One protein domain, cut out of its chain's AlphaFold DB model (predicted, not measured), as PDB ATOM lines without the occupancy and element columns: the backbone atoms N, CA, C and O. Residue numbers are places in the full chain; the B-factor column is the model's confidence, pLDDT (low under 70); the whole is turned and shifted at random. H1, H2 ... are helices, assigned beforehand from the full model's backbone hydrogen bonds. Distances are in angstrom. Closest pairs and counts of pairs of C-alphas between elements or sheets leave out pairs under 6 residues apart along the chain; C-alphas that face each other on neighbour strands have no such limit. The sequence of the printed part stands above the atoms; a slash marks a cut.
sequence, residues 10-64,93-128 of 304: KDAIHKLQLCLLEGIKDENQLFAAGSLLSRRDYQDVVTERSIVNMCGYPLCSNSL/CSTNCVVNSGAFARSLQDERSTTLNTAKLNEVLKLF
ATOM      1  N   LYS A  10     165.930 154.385 152.149       87.31
ATOM      2  CA  LYS A  10     165.272 153.318 152.911       87.31
ATOM      3  C   LYS A  10     163.750 153.388 152.802       87.31
ATOM      4  O   LYS A  10     163.125 152.357 152.590       87.31
ATOM      5  N   ASP A  11     163.182 154.584 152.884       88.19
ATOM      6  CA  ASP A  11     161.739 154.792 152.804       88.19
ATOM      7  C   ASP A  11     161.234 154.500 151.391       88.19
ATOM      8  O   ASP A  11     160.189 153.879 151.226       88.19
ATOM      9  N   ALA A  12     161.998 154.877 150.361       87.94
ATOM     10  CA  ALA A  12     161.677 154.543 148.975       87.94
ATOM     11  C   ALA A  12     161.659 153.023 148.746       87.94
ATOM     12  O   ALA A  12     160.702 152.496 148.185       87.94
ATOM     13  N   ILE A  13     162.686 152.313 149.226       89.94
ATOM     14  CA  ILE A  13     162.761 150.845 149.152       89.94
ATOM     15  C   ILE A  13     161.582 150.210 149.885       89.94
ATOM     16  O   ILE A  13     160.913 149.347 149.325       89.94
ATOM     17  N   HIS A  14     161.293 150.666 151.102       90.50
ATOM     18  CA  HIS A  14     160.184 150.145 151.892       90.50
ATOM     19  C   HIS A  14     158.833 150.357 151.190       90.50
ATOM     20  O   HIS A  14     158.028 149.432 151.109       90.50
ATOM     21  N   LYS A  15     158.604 151.534 150.593       90.25
ATOM     22  CA  LYS A  15     157.407 151.803 149.777       90.25
ATOM     23  C   LYS A  15     157.301 150.843 148.591       90.25
ATOM     24  O   LYS A  15     156.225 150.308 148.344       90.25
ATOM     25  N   LEU A  16     158.407 150.577 147.894       91.56
ATOM     26  CA  LEU A  16     158.430 149.607 146.794       91.56
ATOM     27  C   LEU A  16     158.131 148.187 147.277       91.56
ATOM     28  O   LEU A  16     157.359 147.486 146.627       91.56
ATOM     29  N   GLN A  17     158.692 147.771 148.415       92.81
ATOM     30  CA  GLN A  17     158.388 146.471 149.014       92.81
ATOM     31  C   GLN A  17     156.888 146.347 149.290       92.81
ATOM     32  O   GLN A  17     156.285 145.390 148.819       92.81
ATOM     33  N   LEU A  18     156.264 147.343 149.932       91.81
ATOM     34  CA  LEU A  18     154.817 147.359 150.180       91.81
ATOM     35  C   LEU A  18     153.996 147.232 148.887       91.81
ATOM     36  O   LEU A  18     153.074 146.421 148.827       91.81
ATOM     37  N   CYS A  19     154.360 147.957 147.826       91.50
ATOM     38  CA  CYS A  19     153.681 147.827 146.532       91.50
ATOM     39  C   CYS A  19     153.813 146.415 145.936       91.50
ATOM     40  O   CYS A  19     152.860 145.889 145.362       91.50
ATOM     41  N   LEU A  20     154.981 145.778 146.066       93.25
ATOM     42  CA  LEU A  20     155.186 144.408 145.588       93.25
ATOM     43  C   LEU A  20     154.475 143.361 146.459       93.25
ATOM     44  O   LEU A  20     154.127 142.296 145.944       93.25
ATOM     45  N   LEU A  21     154.242 143.635 147.748       92.44
ATOM     46  CA  LEU A  21     153.461 142.765 148.634       92.44
ATOM     47  C   LEU A  21     151.987 142.721 148.234       92.44
ATOM     48  O   LEU A  21     151.430 141.630 148.154       92.44
ATOM     49  N   GLU A  22     151.390 143.867 147.906       88.62
ATOM     50  CA  GLU A  22     150.012 143.932 147.396       88.62
ATOM     51  C   GLU A  22     149.902 143.254 146.018       88.62
ATOM     52  O   GLU A  22     148.964 142.518 145.718       88.62
ATOM     53  N   GLY A  23     150.945 143.408 145.203       88.00
ATOM     54  CA  GLY A  23     151.044 142.828 143.872       88.00
ATOM     55  C   GLY A  23     150.919 143.883 142.783       88.00
ATOM     56  O   GLY A  23     150.247 144.905 142.913       88.00
ATOM     57  N   ILE A  24     151.598 143.616 141.677       91.06
ATOM     58  CA  ILE A  24     151.726 144.528 140.542       91.06
ATOM     59  C   ILE A  24     151.152 143.880 139.288       91.06
ATOM     60  O   ILE A  24     151.043 142.659 139.196       91.06
ATOM     61  N   LYS A  25     150.762 144.701 138.314       88.50
ATOM     62  CA  LYS A  25     150.180 144.219 137.050       88.50
ATOM     63  C   LYS A  25     151.140 144.331 135.872       88.50
ATOM     64  O   LYS A  25     150.974 143.601 134.903       88.50
ATOM     65  N   ASP A  26     152.108 145.242 135.947       91.50
ATOM     66  CA  ASP A  26     153.001 145.565 134.838       91.50
ATOM     67  C   ASP A  26     154.422 145.036 135.073       91.50
ATOM     68  O   ASP A  26     155.006 145.206 136.146       91.50
ATOM     69  N   GLU A  27     155.001 144.426 134.043       92.06
ATOM     70  CA  GLU A  27     156.379 143.932 134.057       92.06
ATOM     71  C   GLU A  27     157.380 145.085 134.148       92.06
ATOM     72  O   GLU A  27     158.381 144.980 134.860       92.06
ATOM     73  N   ASN A  28     157.093 146.222 133.506       91.81
ATOM     74  CA  ASN A  28     157.993 147.378 133.543       91.81
ATOM     75  C   ASN A  28     158.148 147.919 134.968       91.81
ATOM     76  O   ASN A  28     159.247 148.304 135.367       91.81
ATOM     77  N   GLN A  29     157.071 147.888 135.758       91.88
ATOM     78  CA  GLN A  29     157.110 148.238 137.177       91.88
ATOM     79  C   GLN A  29     158.016 147.279 137.957       91.88
ATOM     80  O   GLN A  29     158.834 147.732 138.758       91.88
ATOM     81  N   LEU A  30     157.935 145.969 137.693       93.38
ATOM     82  CA  LEU A  30     158.794 144.977 138.347       93.38
ATOM     83  C   LEU A  30     160.280 145.244 138.065       93.38
ATOM     84  O   LEU A  30     161.091 145.263 138.991       93.38
ATOM     85  N   PHE A  31     160.641 145.500 136.807       92.50
ATOM     86  CA  PHE A  31     162.024 145.799 136.419       92.50
ATOM     87  C   PHE A  31     162.516 147.148 136.955       92.50
ATOM     88  O   PHE A  31     163.663 147.261 137.398       92.50
ATOM     89  N   ALA A  32     161.649 148.162 136.976       91.81
ATOM     90  CA  ALA A  32     161.956 149.458 137.570       91.81
ATOM     91  C   ALA A  32     162.237 149.328 139.077       91.81
ATOM     92  O   ALA A  32     163.248 149.839 139.560       91.81
ATOM     93  N   ALA A  33     161.413 148.569 139.807       91.75
ATOM     94  CA  ALA A  33     161.664 148.249 141.213       91.75
ATOM     95  C   ALA A  33     162.960 147.443 141.389       91.75
ATOM     96  O   ALA A  33     163.761 147.736 142.277       91.75
ATOM     97  N   GLY A  34     163.220 146.479 140.503       91.25
ATOM     98  CA  GLY A  34     164.441 145.672 140.512       91.25
ATOM     99  C   GLY A  34     165.734 146.465 140.296       91.25
ATOM    100  O   GLY A  34     166.803 146.023 140.700       91.25
ATOM    101  N   SER A  35     165.652 147.668 139.725       90.19
ATOM    102  CA  SER A  35     166.813 148.563 139.603       90.19
ATOM    103  C   SER A  35     167.245 149.173 140.944       90.19
ATOM    104  O   SER A  35     168.354 149.696 141.048       90.19
ATOM    105  N   LEU A  36     166.373 149.135 141.957       89.31
ATOM    106  CA  LEU A  36     166.589 149.725 143.281       89.31
ATOM    107  C   LEU A  36     166.671 148.679 144.398       89.31
ATOM    108  O   LEU A  36     167.335 148.915 145.408       89.31
ATOM    109  N   LEU A  37     165.990 147.546 144.230       91.56
ATOM    110  CA  LEU A  37     165.931 146.464 145.210       91.56
ATOM    111  C   LEU A  37     167.130 145.523 145.098       91.56
ATOM    112  O   LEU A  37     167.599 145.206 144.005       91.56
ATOM    113  N   SER A  38     167.582 145.015 146.245       93.12
ATOM    114  CA  SER A  38     168.518 143.892 146.275       93.12
ATOM    115  C   SER A  38     167.789 142.547 146.194       93.12
ATOM    116  O   SER A  38     166.586 142.442 146.450       93.12
ATOM    117  N   ARG A  39     168.537 141.481 145.896       95.19
ATOM    118  CA  ARG A  39     168.046 140.100 145.915       95.19
ATOM    119  C   ARG A  39     167.431 139.737 147.266       95.19
ATOM    120  O   ARG A  39     166.394 139.082 147.290       95.19
ATOM    121  N   ARG A  40     168.040 140.187 148.369       93.75
ATOM    122  CA  ARG A  40     167.519 139.966 149.728       93.75
ATOM    123  C   ARG A  40     166.185 140.671 149.941       93.75
ATOM    124  O   ARG A  40     165.235 140.037 150.371       93.75
ATOM    125  N   ASP A  41     166.085 141.933 149.523       94.19
ATOM    126  CA  ASP A  41     164.835 142.693 149.648       94.19
ATOM    127  C   ASP A  41     163.681 142.027 148.874       94.19
ATOM    128  O   ASP A  41     162.535 142.059 149.319       94.19
ATOM    129  N   TYR A  42     163.975 141.407 147.725       95.75
ATOM    130  CA  TYR A  42     162.992 140.643 146.953       95.75
ATOM    131  C   TYR A  42     162.626 139.301 147.598       95.75
ATOM    132  O   TYR A  42     161.462 138.908 147.577       95.75
ATOM    133  N   GLN A  43     163.594 138.591 148.181       95.00
ATOM    134  CA  GLN A  43     163.330 137.353 148.919       95.00
ATOM    135  C   GLN A  43     162.422 137.596 150.128       95.00
ATOM    136  O   GLN A  43     161.529 136.784 150.384       95.00
ATOM    137  N   ASP A  44     162.592 138.725 150.813       94.69
ATOM    138  CA  ASP A  44     161.697 139.140 151.894       94.69
ATOM    139  C   ASP A  44     160.271 139.326 151.354       94.69
ATOM    140  O   ASP A  44     159.334 138.741 151.885       94.69
ATOM    141  N   VAL A  45     160.100 140.017 150.220       95.69
ATOM    142  CA  VAL A  45     158.788 140.173 149.556       95.69
ATOM    143  C   VAL A  45     158.151 138.821 149.213       95.69
ATOM    144  O   VAL A  45     156.966 138.618 149.474       95.69
ATOM    145  N   VAL A  46     158.912 137.882 148.646       95.81
ATOM    146  CA  VAL A  46     158.431 136.521 148.338       95.81
ATOM    147  C   VAL A  46     157.957 135.815 149.611       95.81
ATOM    148  O   VAL A  46     156.888 135.198 149.622       95.81
ATOM    149  N   THR A  47     158.741 135.923 150.684       94.75
ATOM    150  CA  THR A  47     158.455 135.298 151.977       94.75
ATOM    151  C   THR A  47     157.188 135.881 152.590       94.75
ATOM    152  O   THR A  47     156.258 135.131 152.886       94.75
ATOM    153  N   GLU A  48     157.092 137.203 152.686       95.44
ATOM    154  CA  GLU A  48     155.929 137.911 153.221       95.44
ATOM    155  C   GLU A  48     154.650 137.602 152.424       95.44
ATOM    156  O   GLU A  48     153.616 137.261 153.003       95.44
ATOM    157  N   ARG A  49     154.714 137.578 151.085       95.44
ATOM    158  CA  ARG A  49     153.574 137.149 150.248       95.44
ATOM    159  C   ARG A  49     153.138 135.718 150.568       95.44
ATOM    160  O   ARG A  49     151.940 135.443 150.652       95.44
ATOM    161  N   SER A  50     154.089 134.813 150.804       93.12
ATOM    162  CA  SER A  50     153.784 133.421 151.148       93.12
ATOM    163  C   SER A  50     153.163 133.252 152.543       93.12
ATOM    164  O   SER A  50     152.368 132.325 152.747       93.12
ATOM    165  N   ILE A  51     153.470 134.150 153.490       92.88
ATOM    166  CA  ILE A  51     152.844 134.195 154.823       92.88
ATOM    167  C   ILE A  51     151.352 134.524 154.685       92.88
ATOM    168  O   ILE A  51     150.517 133.868 155.305       92.88
ATOM    169  N   VAL A  52     151.004 135.451 153.788       92.88
ATOM    170  CA  VAL A  52     149.612 135.837 153.474       92.88
ATOM    171  C   VAL A  52     148.931 134.846 152.503       92.88
ATOM    172  O   VAL A  52     147.825 135.077 152.028       92.88
ATOM    173  N   ASN A  53     149.546 133.689 152.222       92.31
ATOM    174  CA  ASN A  53     149.057 132.676 151.273       92.31
ATOM    175  C   ASN A  53     148.864 133.189 149.837       92.31
ATOM    176  O   ASN A  53     148.017 132.678 149.102       92.31
ATOM    177  N   MET A  54     149.674 134.152 149.407       94.69
ATOM    178  CA  MET A  54     149.747 134.604 148.020       94.69
ATOM    179  C   MET A  54     150.989 134.051 147.329       94.69
ATOM    180  O   MET A  54     152.013 133.784 147.961       94.69
ATOM    181  N   CYS A  55     150.909 133.874 146.011       95.62
ATOM    182  CA  CYS A  55     152.062 133.494 145.206       95.62
ATOM    183  C   CYS A  55     153.196 134.508 145.397       95.62
ATOM    184  O   CYS A  55     152.989 135.715 145.252       95.62
ATOM    185  N   GLY A  56     154.405 134.020 145.668       95.38
ATOM    186  CA  GLY A  56     155.586 134.852 145.882       95.38
ATOM    187  C   GLY A  56     155.979 135.703 144.675       95.38
ATOM    188  O   GLY A  56     156.659 136.709 144.834       95.38
ATOM    189  N   TYR A  57     155.522 135.354 143.468       96.12
ATOM    190  CA  TYR A  57     155.775 136.160 142.278       96.12
ATOM    191  C   TYR A  57     154.867 137.406 142.266       96.12
ATOM    192  O   TYR A  57     153.649 137.237 142.200       96.12
ATOM    193  N   PRO A  58     155.402 138.647 142.273       94.75
ATOM    194  CA  PRO A  58     154.579 139.851 142.449       94.75
ATOM    195  C   PRO A  58     153.556 140.134 141.343       94.75
ATOM    196  O   PRO A  58     152.565 140.806 141.606       94.75
ATOM    197  N   LEU A  59     153.769 139.618 140.125       94.50
ATOM    198  CA  LEU A  59     152.799 139.728 139.022       94.50
ATOM    199  C   LEU A  59     151.666 138.698 139.112       94.50
ATOM    200  O   LEU A  59     150.724 138.719 138.322       94.50
ATOM    201  N   CYS A  60     151.771 137.743 140.035       95.00
ATOM    202  CA  CYS A  60     150.797 136.686 140.201       95.00
ATOM    203  C   CYS A  60     149.917 136.965 141.421       95.00
ATOM    204  O   CYS A  60     150.379 136.916 142.559       95.00
ATOM    205  N   SER A  61     148.626 137.184 141.181       92.88
ATOM    206  CA  SER A  61     147.611 137.355 142.230       92.88
ATOM    207  C   SER A  61     146.978 136.036 142.691       92.88
ATOM    208  O   SER A  61     146.004 136.049 143.437       92.88
ATOM    209  N   ASN A  62     147.492 134.886 142.237       94.31
ATOM    210  CA  ASN A  62     146.971 133.588 142.660       94.31
ATOM    211  C   ASN A  62     147.351 133.305 144.115       94.31
ATOM    212  O   ASN A  62     148.467 133.609 144.547       94.31
ATOM    213  N   SER A  63     146.453 132.653 144.849       93.31
ATOM    214  CA  SER A  63     146.755 132.131 146.176       93.31
ATOM    215  C   SER A  63     147.635 130.882 146.102       93.31
ATOM    216  O   SER A  63     147.675 130.163 145.097       93.31
ATOM    217  N   LEU A  64     148.366 130.628 147.183       91.56
ATOM    218  CA  LEU A  64     149.094 129.380 147.352       91.56
ATOM    219  C   LEU A  64     148.118 128.235 147.646       91.56
ATOM    220  O   LEU A  64     147.098 128.453 148.306       91.56
ATOM    221  N   CYS A  93     152.536 129.398 143.259       93.38
ATOM    222  CA  CYS A  93     151.367 128.635 142.819       93.38
ATOM    223  C   CYS A  93     151.678 127.617 141.705       93.38
ATOM    224  O   CYS A  93     150.913 126.679 141.496       93.38
ATOM    225  N   SER A  94     152.753 127.820 140.936       92.56
ATOM    226  CA  SER A  94     153.099 126.984 139.780       92.56
ATOM    227  C   SER A  94     154.595 127.005 139.476       92.56
ATOM    228  O   SER A  94     155.305 127.943 139.836       92.56
ATOM    229  N   THR A  95     155.070 125.995 138.742       91.69
ATOM    230  CA  THR A  95     156.472 125.888 138.301       91.69
ATOM    231  C   THR A  95     156.912 127.075 137.446       91.69
ATOM    232  O   THR A  95     158.045 127.527 137.571       91.69
ATOM    233  N   ASN A  96     156.016 127.632 136.627       95.12
ATOM    234  CA  ASN A  96     156.298 128.831 135.839       95.12
ATOM    235  C   ASN A  96     156.608 130.040 136.738       95.12
ATOM    236  O   ASN A  96     157.551 130.778 136.475       95.12
ATOM    237  N   CYS A  97     155.862 130.211 137.836       95.50
ATOM    238  CA  CYS A  97     156.124 131.288 138.792       95.50
ATOM    239  C   CYS A  97     157.460 131.093 139.518       95.50
ATOM    240  O   CYS A  97     158.183 132.068 139.686       95.50
ATOM    241  N   VAL A  98     157.819 129.850 139.866       94.19
ATOM    242  CA  VAL A  98     159.142 129.522 140.434       94.19
ATOM    243  C   VAL A  98     160.257 129.955 139.477       94.19
ATOM    244  O   VAL A  98     161.207 130.620 139.883       94.19
ATOM    245  N   VAL A  99     160.138 129.605 138.192       94.75
ATOM    246  CA  VAL A  99     161.162 129.912 137.183       94.75
ATOM    247  C   VAL A  99     161.255 131.414 136.920       94.75
ATOM    248  O   VAL A  99     162.358 131.952 136.948       94.75
ATOM    249  N   ASN A 100     160.129 132.100 136.718       95.69
ATOM    250  CA  ASN A 100     160.118 133.530 136.393       95.69
ATOM    251  C   ASN A 100     160.560 134.391 137.578       95.69
ATOM    252  O   ASN A 100     161.406 135.270 137.421       95.69
ATOM    253  N   SER A 101     160.056 134.096 138.779       95.62
ATOM    254  CA  SER A 101     160.493 134.776 139.997       95.62
ATOM    255  C   SER A 101     161.971 134.508 140.284       95.62
ATOM    256  O   SER A 101     162.717 135.439 140.572       95.62
ATOM    257  N   GLY A 102     162.431 133.266 140.108       94.75
ATOM    258  CA  GLY A 102     163.842 132.914 140.252       94.75
ATOM    259  C   GLY A 102     164.746 133.569 139.202       94.75
ATOM    260  O   GLY A 102     165.870 133.954 139.517       94.75
ATOM    261  N   ALA A 103     164.281 133.725 137.961       95.62
ATOM    262  CA  ALA A 103     165.003 134.445 136.914       95.62
ATOM    263  C   ALA A 103     165.137 135.935 137.257       95.62
ATOM    264  O   ALA A 103     166.239 136.479 137.179       95.62
ATOM    265  N   PHE A 104     164.053 136.559 137.724       95.25
ATOM    266  CA  PHE A 104     164.070 137.943 138.193       95.25
ATOM    267  C   PHE A 104     164.978 138.125 139.419       95.25
ATOM    268  O   PHE A 104     165.855 138.980 139.416       95.25
ATOM    269  N   ALA A 105     164.870 137.272 140.441       95.12
ATOM    270  CA  ALA A 105     165.731 137.333 141.627       95.12
ATOM    271  C   ALA A 105     167.227 137.221 141.282       95.12
ATOM    272  O   ALA A 105     168.081 137.828 141.935       95.12
ATOM    273  N   ARG A 106     167.563 136.452 140.238       94.31
ATOM    274  CA  ARG A 106     168.936 136.321 139.734       94.31
ATOM    275  C   ARG A 106     169.420 137.557 138.985       94.31
ATOM    276  O   ARG A 106     170.620 137.811 139.031       94.31
ATOM    277  N   SER A 107     168.532 138.321 138.343       93.50
ATOM    278  CA  SER A 107     168.899 139.572 137.666       93.50
ATOM    279  C   SER A 107     169.122 140.747 138.625       93.50
ATOM    280  O   SER A 107     169.668 141.765 138.208       93.50
ATOM    281  N   LEU A 108     168.711 140.624 139.892       92.94
ATOM    282  CA  LEU A 108     168.927 141.638 140.928       92.94
ATOM    283  C   LEU A 108     170.357 141.616 141.482       92.94
ATOM    284  O   LEU A 108     171.032 140.582 141.482       92.94
ATOM    285  N   GLN A 109     170.790 142.759 142.018       91.06
ATOM    286  CA  GLN A 109     172.058 142.890 142.743       91.06
ATOM    287  C   GLN A 109     171.969 142.212 144.119       91.06
ATOM    288  O   GLN A 109     170.933 142.284 144.776       91.06
ATOM    289  N   ASP A 110     173.043 141.568 144.586       87.12
ATOM    290  CA  ASP A 110     173.045 140.883 145.893       87.12
ATOM    291  C   ASP A 110     173.006 141.850 147.089       87.12
ATOM    292  O   ASP A 110     172.401 141.557 148.124       87.12
ATOM    293  N   GLU A 111     173.613 143.026 146.936       85.38
ATOM    294  CA  GLU A 111     173.646 144.076 147.950       85.38
ATOM    295  C   GLU A 111     172.950 145.346 147.464       85.38
ATOM    296  O   GLU A 111     172.832 145.598 146.264       85.38
ATOM    297  N   ARG A 112     172.483 146.161 148.417       81.50
ATOM    298  CA  ARG A 112     171.913 147.474 148.109       81.50
ATOM    299  C   ARG A 112     173.018 148.378 147.576       81.50
ATOM    300  O   ARG A 112     174.057 148.529 148.218       81.50
ATOM    301  N   SER A 113     172.775 149.020 146.440       72.50
ATOM    302  CA  SER A 113     173.715 150.006 145.918       72.50
ATOM    303  C   SER A 113     173.789 151.215 146.858       72.50
ATOM    304  O   SER A 113     172.786 151.798 147.266       72.50
ATOM    305  N   THR A 114     175.008 151.585 147.238       71.88
ATOM    306  CA  THR A 114     175.282 152.735 148.114       71.88
ATOM    307  C   THR A 114     175.206 154.066 147.364       71.88
ATOM    308  O   THR A 114     175.056 155.119 147.979       71.88
ATOM    309  N   THR A 115     175.258 154.026 146.031       68.94
ATOM    310  CA  THR A 115     175.245 155.184 145.129       68.94
ATOM    311  C   THR A 115     173.959 155.214 144.302       68.94
ATOM    312  O   THR A 115     173.975 155.002 143.088       68.94
ATOM    313  N   LEU A 116     172.816 155.430 144.954       73.44
ATOM    314  CA  LEU A 116     171.539 155.581 144.257       73.44
ATOM    315  C   LEU A 116     171.317 157.041 143.854       73.44
ATOM    316  O   LEU A 116     171.314 157.939 144.691       73.44
ATOM    317  N   ASN A 117     171.114 157.275 142.555       81.31
ATOM    318  CA  ASN A 117     170.764 158.597 142.042       81.31
ATOM    319  C   ASN A 117     169.327 158.938 142.455       81.31
ATOM    320  O   ASN A 117     168.390 158.233 142.076       81.31
ATOM    321  N   THR A 118     169.144 160.052 143.160       83.31
ATOM    322  CA  THR A 118     167.834 160.532 143.632       83.31
ATOM    323  C   THR A 118     166.824 160.741 142.500       83.31
ATOM    324  O   THR A 118     165.654 160.411 142.656       83.31
ATOM    325  N   ALA A 119     167.277 161.181 141.322       83.38
ATOM    326  CA  ALA A 119     166.429 161.304 140.136       83.38
ATOM    327  C   ALA A 119     165.816 159.958 139.703       83.38
ATOM    328  O   ALA A 119     164.611 159.875 139.483       83.38
ATOM    329  N   LYS A 120     166.624 158.886 139.673       85.75
ATOM    330  CA  LYS A 120     166.149 157.535 139.330       85.75
ATOM    331  C   LYS A 120     165.160 157.009 140.368       85.75
ATOM    332  O   LYS A 120     164.177 156.380 139.999       85.75
ATOM    333  N   LEU A 121     165.393 157.293 141.654       87.00
ATOM    334  CA  LEU A 121     164.451 156.936 142.721       87.00
ATOM    335  C   LEU A 121     163.084 157.569 142.473       87.00
ATOM    336  O   LEU A 121     162.072 156.875 142.486       87.00
ATOM    337  N   ASN A 122     163.063 158.870 142.189       86.06
ATOM    338  CA  ASN A 122     161.826 159.598 141.939       86.06
ATOM    339  C   ASN A 122     161.124 159.127 140.658       86.06
ATOM    340  O   ASN A 122     159.900 159.038 140.640       86.06
ATOM    341  N   GLU A 123     161.867 158.805 139.598       88.94
ATOM    342  CA  GLU A 123     161.308 158.223 138.369       88.94
ATOM    343  C   GLU A 123     160.637 156.878 138.623       88.94
ATOM    344  O   GLU A 123     159.489 156.689 138.224       88.94
ATOM    345  N   VAL A 124     161.316 155.972 139.332       89.50
ATOM    346  CA  VAL A 124     160.738 154.670 139.672       89.50
ATOM    347  C   VAL A 124     159.516 154.871 140.554       89.50
ATOM    348  O   VAL A 124     158.458 154.362 140.213       89.50
ATOM    349  N   LEU A 125     159.605 155.666 141.623       87.81
ATOM    350  CA  LEU A 125     158.478 155.905 142.530       87.81
ATOM    351  C   LEU A 125     157.250 156.471 141.811       87.81
ATOM    352  O   LEU A 125     156.138 156.055 142.125       87.81
ATOM    353  N   LYS A 126     157.421 157.345 140.810       87.31
ATOM    354  CA  LYS A 126     156.310 157.869 139.991       87.31
ATOM    355  C   LYS A 126     155.503 156.767 139.301       87.31
ATOM    356  O   LYS A 126     154.292 156.925 139.166       87.31
ATOM    357  N   LEU A 127     156.126 155.647 138.929       87.25
ATOM    358  CA  LEU A 127     155.427 154.497 138.337       87.25
ATOM    359  C   LEU A 127     154.494 153.785 139.331       87.25
ATOM    360  O   LEU A 127     153.607 153.048 138.903       87.25
ATOM    361  N   PHE A 128     154.676 154.018 140.635       84.19
ATOM    362  CA  PHE A 128     153.932 153.379 141.725       84.19
ATOM    363  C   PHE A 128     152.935 154.313 142.430       84.19
ATOM    364  O   PHE A 128     152.140 153.839 143.234       84.19
TER     365      PHE A 128
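AT A GLANCE: This is residues 10 to 64 and 93 to 128 of the 304 residues of the protein "RNA polymerase II subunit B1 CTD phosphatase RPAP2 homolog" of Nicotiana tabacum (UniProt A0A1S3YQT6). Five helices form an elongated, compact body: H1 and H3 on one side, H2 and H4 on the other, H5 at one end. The printed part, 91 residues, is all helix, with H1 to H5 in order. The radius of gyration of the C-alphas is 12.5 A; the spans are 36, 23 and 21 A.

HOW THE PARTS SIT: H1, residues 10 to 22, touches H3, residues 39 to 51, with residues 17 to 21 alone, closest C-alphas Leu 21 and Arg 49, 5.8 A. H4, residues 95 to 107, touches H3 opposite ways with residues 105 to 106 alone, closest C-alphas Arg 39 and Ala 105, 5.6 A. H5, residues 118 to 126, only just touches H2, residues 27 to 34, with 3 C-alpha pairs within 8 A. Every helix O i to N i+4 pair is within hydrogen-bond range.

IN THESE COORDINATES: H1 spans 18.7 A from C-alpha 10 at (165.272, 153.318, 152.911) to C-alpha 22 at (150.012, 143.932, 147.396).

THE WHOLE: Residues 65 to 92 are cut out; C-alphas 64 and 93 are 5.1 A apart. Residue 115 has pLDDT under 70.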